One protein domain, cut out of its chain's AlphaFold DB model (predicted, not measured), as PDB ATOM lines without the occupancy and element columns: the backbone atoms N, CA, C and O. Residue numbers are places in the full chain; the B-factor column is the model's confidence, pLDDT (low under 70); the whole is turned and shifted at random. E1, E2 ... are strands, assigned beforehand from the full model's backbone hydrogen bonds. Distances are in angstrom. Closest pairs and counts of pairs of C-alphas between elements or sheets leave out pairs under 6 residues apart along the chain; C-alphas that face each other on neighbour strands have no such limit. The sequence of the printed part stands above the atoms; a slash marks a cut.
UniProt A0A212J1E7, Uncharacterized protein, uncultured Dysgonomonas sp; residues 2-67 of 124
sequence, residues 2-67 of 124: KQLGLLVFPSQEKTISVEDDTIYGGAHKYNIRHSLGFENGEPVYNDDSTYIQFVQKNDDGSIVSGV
ATOM      1  N   LYS A   2     215.301 -35.468 198.281       94.88
ATOM      2  CA  LYS A   2     215.417 -35.202 196.846       94.88
ATOM      3  C   LYS A   2     216.048 -33.830 196.635       94.88
ATOM      4  O   LYS A   2     215.582 -32.840 197.195       94.88
ATOM      5  N   GLN A   3     217.113 -33.768 195.839       96.38
ATOM      6  CA  GLN A   3     217.810 -32.515 195.552       96.38
ATOM      7  C   GLN A   3     216.952 -31.600 194.671       96.38
ATOM      8  O   GLN A   3     216.452 -32.036 193.632       96.38
ATOM      9  N   LEU A   4     216.819 -30.326 195.045       95.75
ATOM     10  CA  LEU A   4     216.123 -29.334 194.227       95.75
ATOM     11  C   LEU A   4     217.067 -28.725 193.187       95.75
ATOM     12  O   LEU A   4     218.263 -28.571 193.421       95.75
ATOM     13  N   GLY A   5     216.513 -28.341 192.036       94.38
ATOM     14  CA  GLY A   5     217.231 -27.596 190.994       94.38
ATOM     15  C   GLY A   5     217.363 -26.094 191.270       94.38
ATOM     16  O   GLY A   5     217.728 -25.357 190.363       94.38
ATOM     17  N   LEU A   6     217.024 -25.639 192.480       94.19
ATOM     18  CA  LEU A   6     217.106 -24.236 192.884       94.19
ATOM     19  C   LEU A   6     218.552 -23.890 193.238       94.19
ATOM     20  O   LEU A   6     219.201 -24.629 193.982       94.19
ATOM     21  N   LEU A   7     219.030 -22.764 192.716       95.81
ATOM     22  CA  LEU A   7     220.404 -22.306 192.875       95.81
ATOM     23  C   LEU A   7     220.432 -20.961 193.600       95.81
ATOM     24  O   LEU A   7     219.608 -20.084 193.332       95.81
ATOM     25  N   VAL A   8     221.391 -20.796 194.510       94.50
ATOM     26  CA  VAL A   8     221.695 -19.501 195.127       94.50
ATOM     27  C   VAL A   8     222.664 -18.774 194.207       94.50
ATOM     28  O   VAL A   8     223.786 -19.232 194.033       94.50
ATOM     29  N   PHE A   9     222.258 -17.649 193.620       93.12
ATOM     30  CA  PHE A   9     223.125 -16.888 192.718       93.12
ATOM     31  C   PHE A   9     224.404 -16.400 193.435       93.12
ATOM     32  O   PHE A   9     224.295 -15.894 194.556       93.12
ATOM     33  N   PRO A  10     225.599 -16.503 192.817       94.25
ATOM     34  CA  PRO A  10     225.901 -17.031 191.477       94.25
ATOM     35  C   PRO A  10     226.244 -18.536 191.433       94.25
ATOM     36  O   PRO A  10     226.619 -19.049 190.379       94.25
ATOM     37  N   SER A  11     226.127 -19.250 192.557       95.06
ATOM     38  CA  SER A  11     226.504 -20.661 192.673       95.06
ATOM     39  C   SER A  11     225.766 -21.564 191.685       95.06
ATOM     40  O   SER A  11     224.569 -21.412 191.446       95.06
ATOM     41  N   GLN A  12     226.486 -22.558 191.163       94.38
ATOM     42  CA  GLN A  12     225.917 -23.684 190.414       94.38
ATOM     43  C   GLN A  12     225.657 -24.906 191.306       94.38
ATOM     44  O   GLN A  12     225.126 -25.921 190.846       94.38
ATOM     45  N   GLU A  13     226.021 -24.831 192.587       95.38
ATOM     46  CA  GLU A  13     225.821 -25.920 193.528       95.38
ATOM     47  C   GLU A  13     224.381 -25.953 194.032       95.38
ATOM     48  O   GLU A  13     223.812 -24.961 194.491       95.38
ATOM     49  N   LYS A  14     223.787 -27.144 193.985       96.69
ATOM     50  CA  LYS A  14     222.466 -27.383 194.557       96.69
ATOM     51  C   LYS A  14     222.636 -27.593 196.056       96.69
ATOM     52  O   LYS A  14     223.213 -28.589 196.480       96.69
ATOM     53  N   THR A  15     222.095 -26.687 196.861       97.25
ATOM     54  CA  THR A  15     222.282 -26.703 198.327       97.25
ATOM     55  C   THR A  15     221.005 -26.948 199.114       97.25
ATOM     56  O   THR A  15     221.043 -27.064 200.337       97.25
ATOM     57  N   ILE A  16     219.876 -27.079 198.416       97.81
ATOM     58  CA  ILE A  16     218.562 -27.301 199.012       97.81
ATOM     59  C   ILE A  16     218.013 -28.640 198.531       97.81
ATOM     60  O   ILE A  16     217.953 -28.920 197.332       97.81
ATOM     61  N   SER A  17     217.561 -29.453 199.476       97.62
ATOM     62  CA  SER A  17     216.853 -30.703 199.215       97.62
ATOM     63  C   SER A  17     215.559 -30.764 200.023       97.62
ATOM     64  O   SER A  17     215.426 -30.089 201.042       97.62
ATOM     65  N   VAL A  18     214.595 -31.560 199.566       97.69
ATOM     66  CA  VAL A  18     213.282 -31.733 200.205       97.69
ATOM     67  C   VAL A  18     213.048 -33.203 200.549       97.69
ATOM     68  O   VAL A  18     213.557 -34.096 199.870       97.69
ATOM     69  N   GLU A  19     212.330 -33.485 201.628       96.56
ATOM     70  CA  GLU A  19     211.825 -34.828 201.907       96.56
ATOM     71  C   GLU A  19     210.705 -35.099 200.904       96.56
ATOM     72  O   GLU A  19     209.686 -34.416 200.914       96.56
ATOM     73  N   ASP A  20     210.966 -36.004 199.961       92.75
ATOM     74  CA  ASP A  20     210.039 -36.326 198.878       92.75
ATOM     75  C   ASP A  20     208.867 -37.126 199.446       92.75
ATOM     76  O   ASP A  20     209.060 -38.027 200.265       92.75
ATOM     77  N   ASP A  21     207.663 -36.805 198.993       88.38
ATOM     78  CA  ASP A  21     206.444 -37.505 199.371       88.38
ATOM     79  C   ASP A  21     205.568 -37.723 198.133       88.38
ATOM     80  O   ASP A  21     205.638 -36.970 197.160       88.38
ATOM     81  N   THR A  22     204.741 -38.767 198.142       87.38
ATOM     82  CA  THR A  22     203.954 -39.159 196.963       87.38
ATOM     83  C   THR A  22     202.774 -38.233 196.665       87.38
ATOM     84  O   THR A  22     202.169 -38.369 195.605       87.38
ATOM     85  N   ILE A  23     202.410 -37.332 197.582       88.06
ATOM     86  CA  ILE A  23     201.216 -36.482 197.482       88.06
ATOM     87  C   ILE A  23     201.587 -35.113 196.898       88.06
ATOM     88  O   ILE A  23     200.953 -34.649 195.952       88.06
ATOM     89  N   TYR A  24     202.628 -34.481 197.438       87.12
ATOM     90  CA  TYR A  24     203.081 -33.138 197.080       87.12
ATOM     91  C   TYR A  24     204.410 -33.134 196.314       87.12
ATOM     92  O   TYR A  24     204.796 -32.095 195.780       87.12
ATOM     93  N   GLY A  25     205.121 -34.267 196.244       87.88
ATOM     94  CA  GLY A  25     206.483 -34.323 195.698       87.88
ATOM     95  C   GLY A  25     207.516 -33.639 196.600       87.88
ATOM     96  O   GLY A  25     208.566 -33.209 196.110       87.88
ATOM     97  N   GLY A  26     207.188 -33.506 197.891       89.44
ATOM     98  CA  GLY A  26     207.921 -32.760 198.902       89.44
ATOM     99  C   GLY A  26     207.400 -31.334 199.100       89.44
ATOM    100  O   GLY A  26     207.424 -30.511 198.188       89.44
ATOM    101  N   ALA A  27     206.978 -31.021 200.328       94.25
ATOM    102  CA  ALA A  27     206.554 -29.667 200.720       94.25
ATOM    103  C   ALA A  27     206.764 -29.332 202.207       94.25
ATOM    104  O   ALA A  27     206.729 -28.164 202.592       94.25
ATOM    105  N   HIS A  28     206.972 -30.341 203.056       95.88
ATOM    106  CA  HIS A  28     206.884 -30.163 204.506       95.88
ATOM    107  C   HIS A  28     208.227 -30.201 205.222       95.88
ATOM    108  O   HIS A  28     208.310 -29.729 206.348       95.88
ATOM    109  N   LYS A  29     209.298 -30.705 204.602       97.50
ATOM    110  CA  LYS A  29     210.610 -30.763 205.247       97.50
ATOM    111  C   LYS A  29     211.734 -30.531 204.258       97.50
ATOM    112  O   LYS A  29     211.883 -31.274 203.293       97.50
ATOM    113  N   TYR A  30     212.543 -29.517 204.518       98.25
ATOM    114  CA  TYR A  30     213.683 -29.141 203.689       98.25
ATOM    115  C   TYR A  30     214.977 -29.320 204.467       98.25
ATOM    116  O   TYR A  30     215.005 -29.124 205.677       98.25
ATOM    117  N   ASN A  31     216.047 -29.669 203.761       98.06
ATOM    118  CA  ASN A  31     217.412 -29.646 204.263       98.06
ATOM    119  C   ASN A  31     218.225 -28.652 203.435       98.06
ATOM    120  O   ASN A  31     218.258 -28.756 202.205       98.06
ATOM    121  N   ILE A  32     218.862 -27.705 204.116       98.12
ATOM    122  CA  ILE A  32     219.615 -26.608 203.514       98.12
ATOM    123  C   ILE A  32     221.054 -26.703 204.004       98.12
ATOM    124  O   ILE A  32     221.306 -26.566 205.203       98.12
ATOM    125  N   ARG A  33     221.987 -26.930 203.081       97.81
ATOM    126  CA  ARG A  33     223.422 -26.936 203.375       97.81
ATOM    127  C   ARG A  33     223.891 -25.519 203.697       97.81
ATOM    128  O   ARG A  33     223.499 -24.571 203.011       97.81
ATOM    129  N   HIS A  34     224.689 -25.362 204.748       98.06
ATOM    130  CA  HIS A  34     225.117 -24.043 205.208       98.06
ATOM    131  C   HIS A  34     226.106 -23.411 204.233       98.06
ATOM    132  O   HIS A  34     226.912 -24.088 203.596       98.06
ATOM    133  N   SER A  35     226.030 -22.084 204.123       96.56
ATOM    134  CA  SER A  35     226.958 -21.272 203.339       96.56
ATOM    135  C   SER A  35     227.898 -20.518 204.268       96.56
ATOM    136  O   SER A  35     227.455 -19.916 205.247       96.56
ATOM    137  N   LEU A  36     229.178 -20.500 203.911       96.31
ATOM    138  CA  LEU A  36     230.199 -19.658 204.533       96.31
ATOM    139  C   LEU A  36     230.276 -18.267 203.875       96.31
ATOM    140  O   LEU A  36     231.142 -17.464 204.212       96.31
ATOM    141  N   GLY A  37     229.357 -17.959 202.955       94.62
ATOM    142  CA  GLY A  37     229.378 -16.745 202.149       94.62
ATOM    143  C   GLY A  37     230.258 -16.914 200.917       94.62
ATOM    144  O   GLY A  37     230.105 -17.886 200.177       94.62
ATOM    145  N   PHE A  38     231.147 -15.946 200.694       95.00
ATOM    146  CA  PHE A  38     232.034 -15.900 199.537       95.00
ATOM    147  C   PHE A  38     233.497 -15.889 199.974       95.00
ATOM    148  O   PHE A  38     233.875 -15.100 200.841       95.00
ATOM    149  N   GLU A  39     234.322 -16.696 199.315       94.44
ATOM    150  CA  GLU A  39     235.778 -16.681 199.438       94.44
ATOM    151  C   GLU A  39     236.379 -16.470 198.047       94.44
ATOM    152  O   GLU A  39     236.044 -17.176 197.100       94.44
ATOM    153  N   ASN A  40     237.230 -15.451 197.891       92.56
ATOM    154  CA  ASN A  40     237.832 -15.082 196.601       92.56
ATOM    155  C   ASN A  40     236.817 -14.881 195.453       92.56
ATOM    156  O   ASN A  40     237.139 -15.097 194.290       92.56
ATOM    157  N   GLY A  41     235.599 -14.440 195.786       91.38
ATOM    158  CA  GLY A  41     234.516 -14.208 194.823       91.38
ATOM    159  C   GLY A  41     233.637 -15.428 194.542       91.38
ATOM    160  O   GLY A  41     232.600 -15.273 193.901       91.38
ATOM    161  N   GLU A  42     233.982 -16.599 195.076       93.75
ATOM    162  CA  GLU A  42     233.245 -17.843 194.859       93.75
ATOM    163  C   GLU A  42     232.397 -18.222 196.081       93.75
ATOM    164  O   GLU A  42     232.823 -18.008 197.220       93.75
ATOM    165  N   PRO A  43     231.186 -18.772 195.883       96.19
ATOM    166  CA  PRO A  43     230.336 -19.219 196.976       96.19
ATOM    167  C   PRO A  43     230.925 -20.467 197.641       96.19
ATOM    168  O   PRO A  43     231.263 -21.434 196.964       96.19
ATOM    169  N   VAL A  44     230.984 -20.470 198.974       96.88
ATOM    170  CA  VAL A  44     231.515 -21.597 199.755       96.88
ATOM    171  C   VAL A  44     230.433 -22.185 200.653       96.88
ATOM    172  O   VAL A  44     229.638 -21.464 201.270       96.88
ATOM    173  N   TYR A  45     230.417 -23.512 200.743       96.62
ATOM    174  CA  TYR A  45     229.525 -24.293 201.595       96.62
ATOM    175  C   TYR A  45     230.336 -25.297 202.412       96.62
ATOM    176  O   TYR A  45     231.407 -25.720 201.983       96.62
ATOM    177  N   ASN A  46     229.820 -25.688 203.572       95.00
ATOM    178  CA  ASN A  46     230.398 -26.762 204.380       95.00
ATOM    179  C   ASN A  46     229.436 -27.964 204.439       95.00
ATOM    180  O   ASN A  46     228.390 -27.960 203.789       95.00
ATOM    181  N   ASP A  47     229.796 -28.992 205.205       95.12
ATOM    182  CA  ASP A  47     228.991 -30.214 205.329       95.12
ATOM    183  C   ASP A  47     227.827 -30.086 206.328       95.12
ATOM    184  O   ASP A  47     226.981 -30.979 206.406       95.12
ATOM    185  N   ASP A  48     227.749 -28.974 207.065       97.88
ATOM    186  CA  ASP A  48     226.667 -28.727 208.011       97.88
ATOM    187  C   ASP A  48     225.373 -28.353 207.285       97.88
ATOM    188  O   ASP A  48     225.352 -27.769 206.192       97.88
ATOM    189  N   SER A  49     224.246 -28.674 207.916       97.94
ATOM    190  CA  SER A  49     222.942 -28.373 207.350       97.94
ATOM    191  C   SER A  49     221.889 -28.060 208.405       97.94
ATOM    192  O   SER A  49     221.975 -28.455 209.567       97.94
ATOM    193  N   THR A  50     220.870 -27.308 207.988       98.12
ATOM    194  CA  THR A  50     219.687 -27.016 208.800       98.12
ATOM    195  C   THR A  50     218.468 -27.639 208.155       98.12
ATOM    196  O   THR A  50     218.231 -27.483 206.954       98.12
ATOM    197  N   TYR A  51     217.655 -28.282 208.987       97.56
ATOM    198  CA  TYR A  51     216.342 -28.756 208.590       97.56
ATOM    199  C   TYR A  51     215.273 -27.714 208.900       97.56
ATOM    200  O   TYR A  51     215.236 -27.148 209.992       97.56
ATOM    201  N   ILE A  52     214.370 -27.503 207.949       98.19
ATOM    202  CA  ILE A  52     213.155 -26.715 208.136       98.19
ATOM    203  C   ILE A  52     211.971 -27.656 207.960       98.19
ATOM    204  O   ILE A  52     211.681 -28.077 206.843       98.19
ATOM    205  N   GLN A  53     211.301 -27.980 209.065       97.88
ATOM    206  CA  GLN A  53     210.012 -28.665 209.068       97.88
ATOM    207  C   GLN A  53     208.904 -27.614 209.070       97.88
ATOM    208  O   GLN A  53     208.827 -26.816 210.001       97.88
ATOM    209  N   PHE A  54     208.037 -27.631 208.068       97.81
ATOM    210  CA  PHE A  54     206.792 -26.880 208.051       97.81
ATOM    211  C   PHE A  54     205.684 -27.653 208.761       97.81
ATOM    212  O   PHE A  54     205.691 -28.885 208.786       97.81
ATOM    213  N   VAL A  55     204.718 -26.934 209.337       95.62
ATOM    214  CA  VAL A  55     203.524 -27.572 209.905       95.62
ATOM    215  C   VAL A  55     202.835 -28.397 208.822       95.62
ATOM    216  O   VAL A  55     202.480 -27.872 207.768       95.62
ATOM    217  N   GLN A  56     202.610 -29.675 209.109       93.38
ATOM    218  CA  GLN A  56     201.898 -30.592 208.228       93.38
ATOM    219  C   GLN A  56     200.670 -31.113 208.955       93.38
ATOM    220  O   GLN A  56     200.781 -31.677 210.044       93.38
ATOM    221  N   LYS A  57     199.497 -30.934 208.346       90.56
ATOM    222  CA  LYS A  57     198.266 -31.589 208.780       90.56
ATOM    223  C   LYS A  57     197.989 -32.740 207.827       90.56
ATOM    224  O   LYS A  57     197.726 -32.500 206.653       90.56
ATOM    225  N   ASN A  58     198.074 -33.958 208.338       89.50
ATOM    226  CA  ASN A  58     197.829 -35.167 207.568       89.50
ATOM    227  C   ASN A  58     196.326 -35.385 207.354       89.50
ATOM    228  O   ASN A  58     195.491 -34.852 208.093       89.50
ATOM    229  N   ASP A  59     195.988 -36.209 206.364       87.50
ATOM    230  CA  ASP A  59     194.597 -36.535 206.022       87.50
ATOM    231  C   ASP A  59     193.868 -37.281 207.150       87.50
ATOM    232  O   ASP A  59     192.656 -37.139 207.307       87.50
ATOM    233  N   ASP A  60     194.607 -38.016 207.988       89.62
ATOM    234  CA  ASP A  60     194.087 -38.664 209.200       89.62
ATOM    235  C   ASP A  60     193.836 -37.679 210.363       89.62
ATOM    236  O   ASP A  60     193.365 -38.065 211.432       89.62
ATOM    237  N   GLY A  61     194.135 -36.394 210.157       87.19
ATOM    238  CA  GLY A  61     193.975 -35.325 211.134       87.19
ATOM    239  C   GLY A  61     195.151 -35.154 212.095       87.19
ATOM    240  O   GLY A  61     195.148 -34.178 212.852       87.19
ATOM    241  N   SER A  62     196.157 -36.036 212.060       92.44
ATOM    242  CA  SER A  62     197.388 -35.874 212.836       92.44
ATOM    243  C   SER A  62     198.194 -34.660 212.360       92.44
ATOM    244  O   SER A  62     198.071 -34.201 211.219       92.44
ATOM    245  N   ILE A  63     199.002 -34.098 213.262       94.38
ATOM    246  CA  ILE A  63     199.801 -32.900 212.998       94.38
ATOM    247  C   ILE A  63     201.270 -33.210 213.261       94.38
ATOM    248  O   ILE A  63     201.631 -33.619 214.364       94.38
ATOM    249  N   VAL A  64     202.117 -32.940 212.269       95.50
ATOM    250  CA  VAL A  64     203.564 -32.824 212.462       95.50
ATOM    251  C   VAL A  64     203.863 -31.364 212.773       95.50
ATOM    252  O   VAL A  64     203.537 -30.465 211.989       95.50
ATOM    253  N   SER A  65     204.438 -31.116 213.949       97.00
ATOM    254  CA  SER A  65     204.816 -29.769 214.367       97.00
ATOM    255  C   SER A  65     205.950 -29.228 213.496       97.00
ATOM    256  O   SER A  65     206.851 -29.952 213.086       97.00
ATOM    257  N   GLY A  66     205.901 -27.930 213.220       97.31
ATOM    258  CA  GLY A  66     206.863 -27.243 212.373       97.31
ATOM    259  C   GLY A  66     206.634 -25.738 212.391       97.31
ATOM    260  O   GLY A  66     205.823 -25.233 213.168       97.31
ATOM    261  N   VAL A  67     207.341 -25.024 211.525       97.81
ATOM    262  CA  VAL A  67     207.149 -23.592 211.310       97.81
ATOM    263  C   VAL A  67     206.055 -23.332 210.279       97.81
ATOM    264  O   VAL A  67     205.784 -24.143 209.394       97.81
TER     265      VAL A  67
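What this domain is: This is residues 2 to 67 of the 124 residues of an uncharacterized protein of uncultured Dysgonomonas sp (UniProt A0A212J1E7). With little regular structure, this is a long, strongly twisted hairpin of E2 and E3, with the short E1 beside E2; beyond E3, residues 54 to 67 fold back on themselves. The 66 printed residues hold no named helix and three strands, E1, E2, E3, in that order along the chain and across the antiparallel sheet: all strand, with 26 residues in named elements. The whole is loose, radius of gyration of the C-alphas 14.7 A, spanning 51 by 19 by 16 A.

Where its parts are: E2, residues 29 to 39, measures 29.4 A from C-alpha 29 at (210.610, -30.763, 205.247). E3, residues 42 to 53, measures 29.3 A, bends by 78 degrees at residue 47 and ends at (210.012, -28.665, 209.068). E1 is residues 16 to 18, 7.0 A.

How they stand to each other: E2 and E3 form a hairpin, antiparallel at 156 degrees, with N 30 and O 52 2.9 A apart. E1 and E2 form another, at 175 degrees, with N 31 and O 17 2.8 A apart.

The domain as a whole: The C-alphas of Asn 40 and Asp 60, the two farthest apart, are 51.3 A apart. The printed part has no cut, and no printed residue is under pLDDT 70.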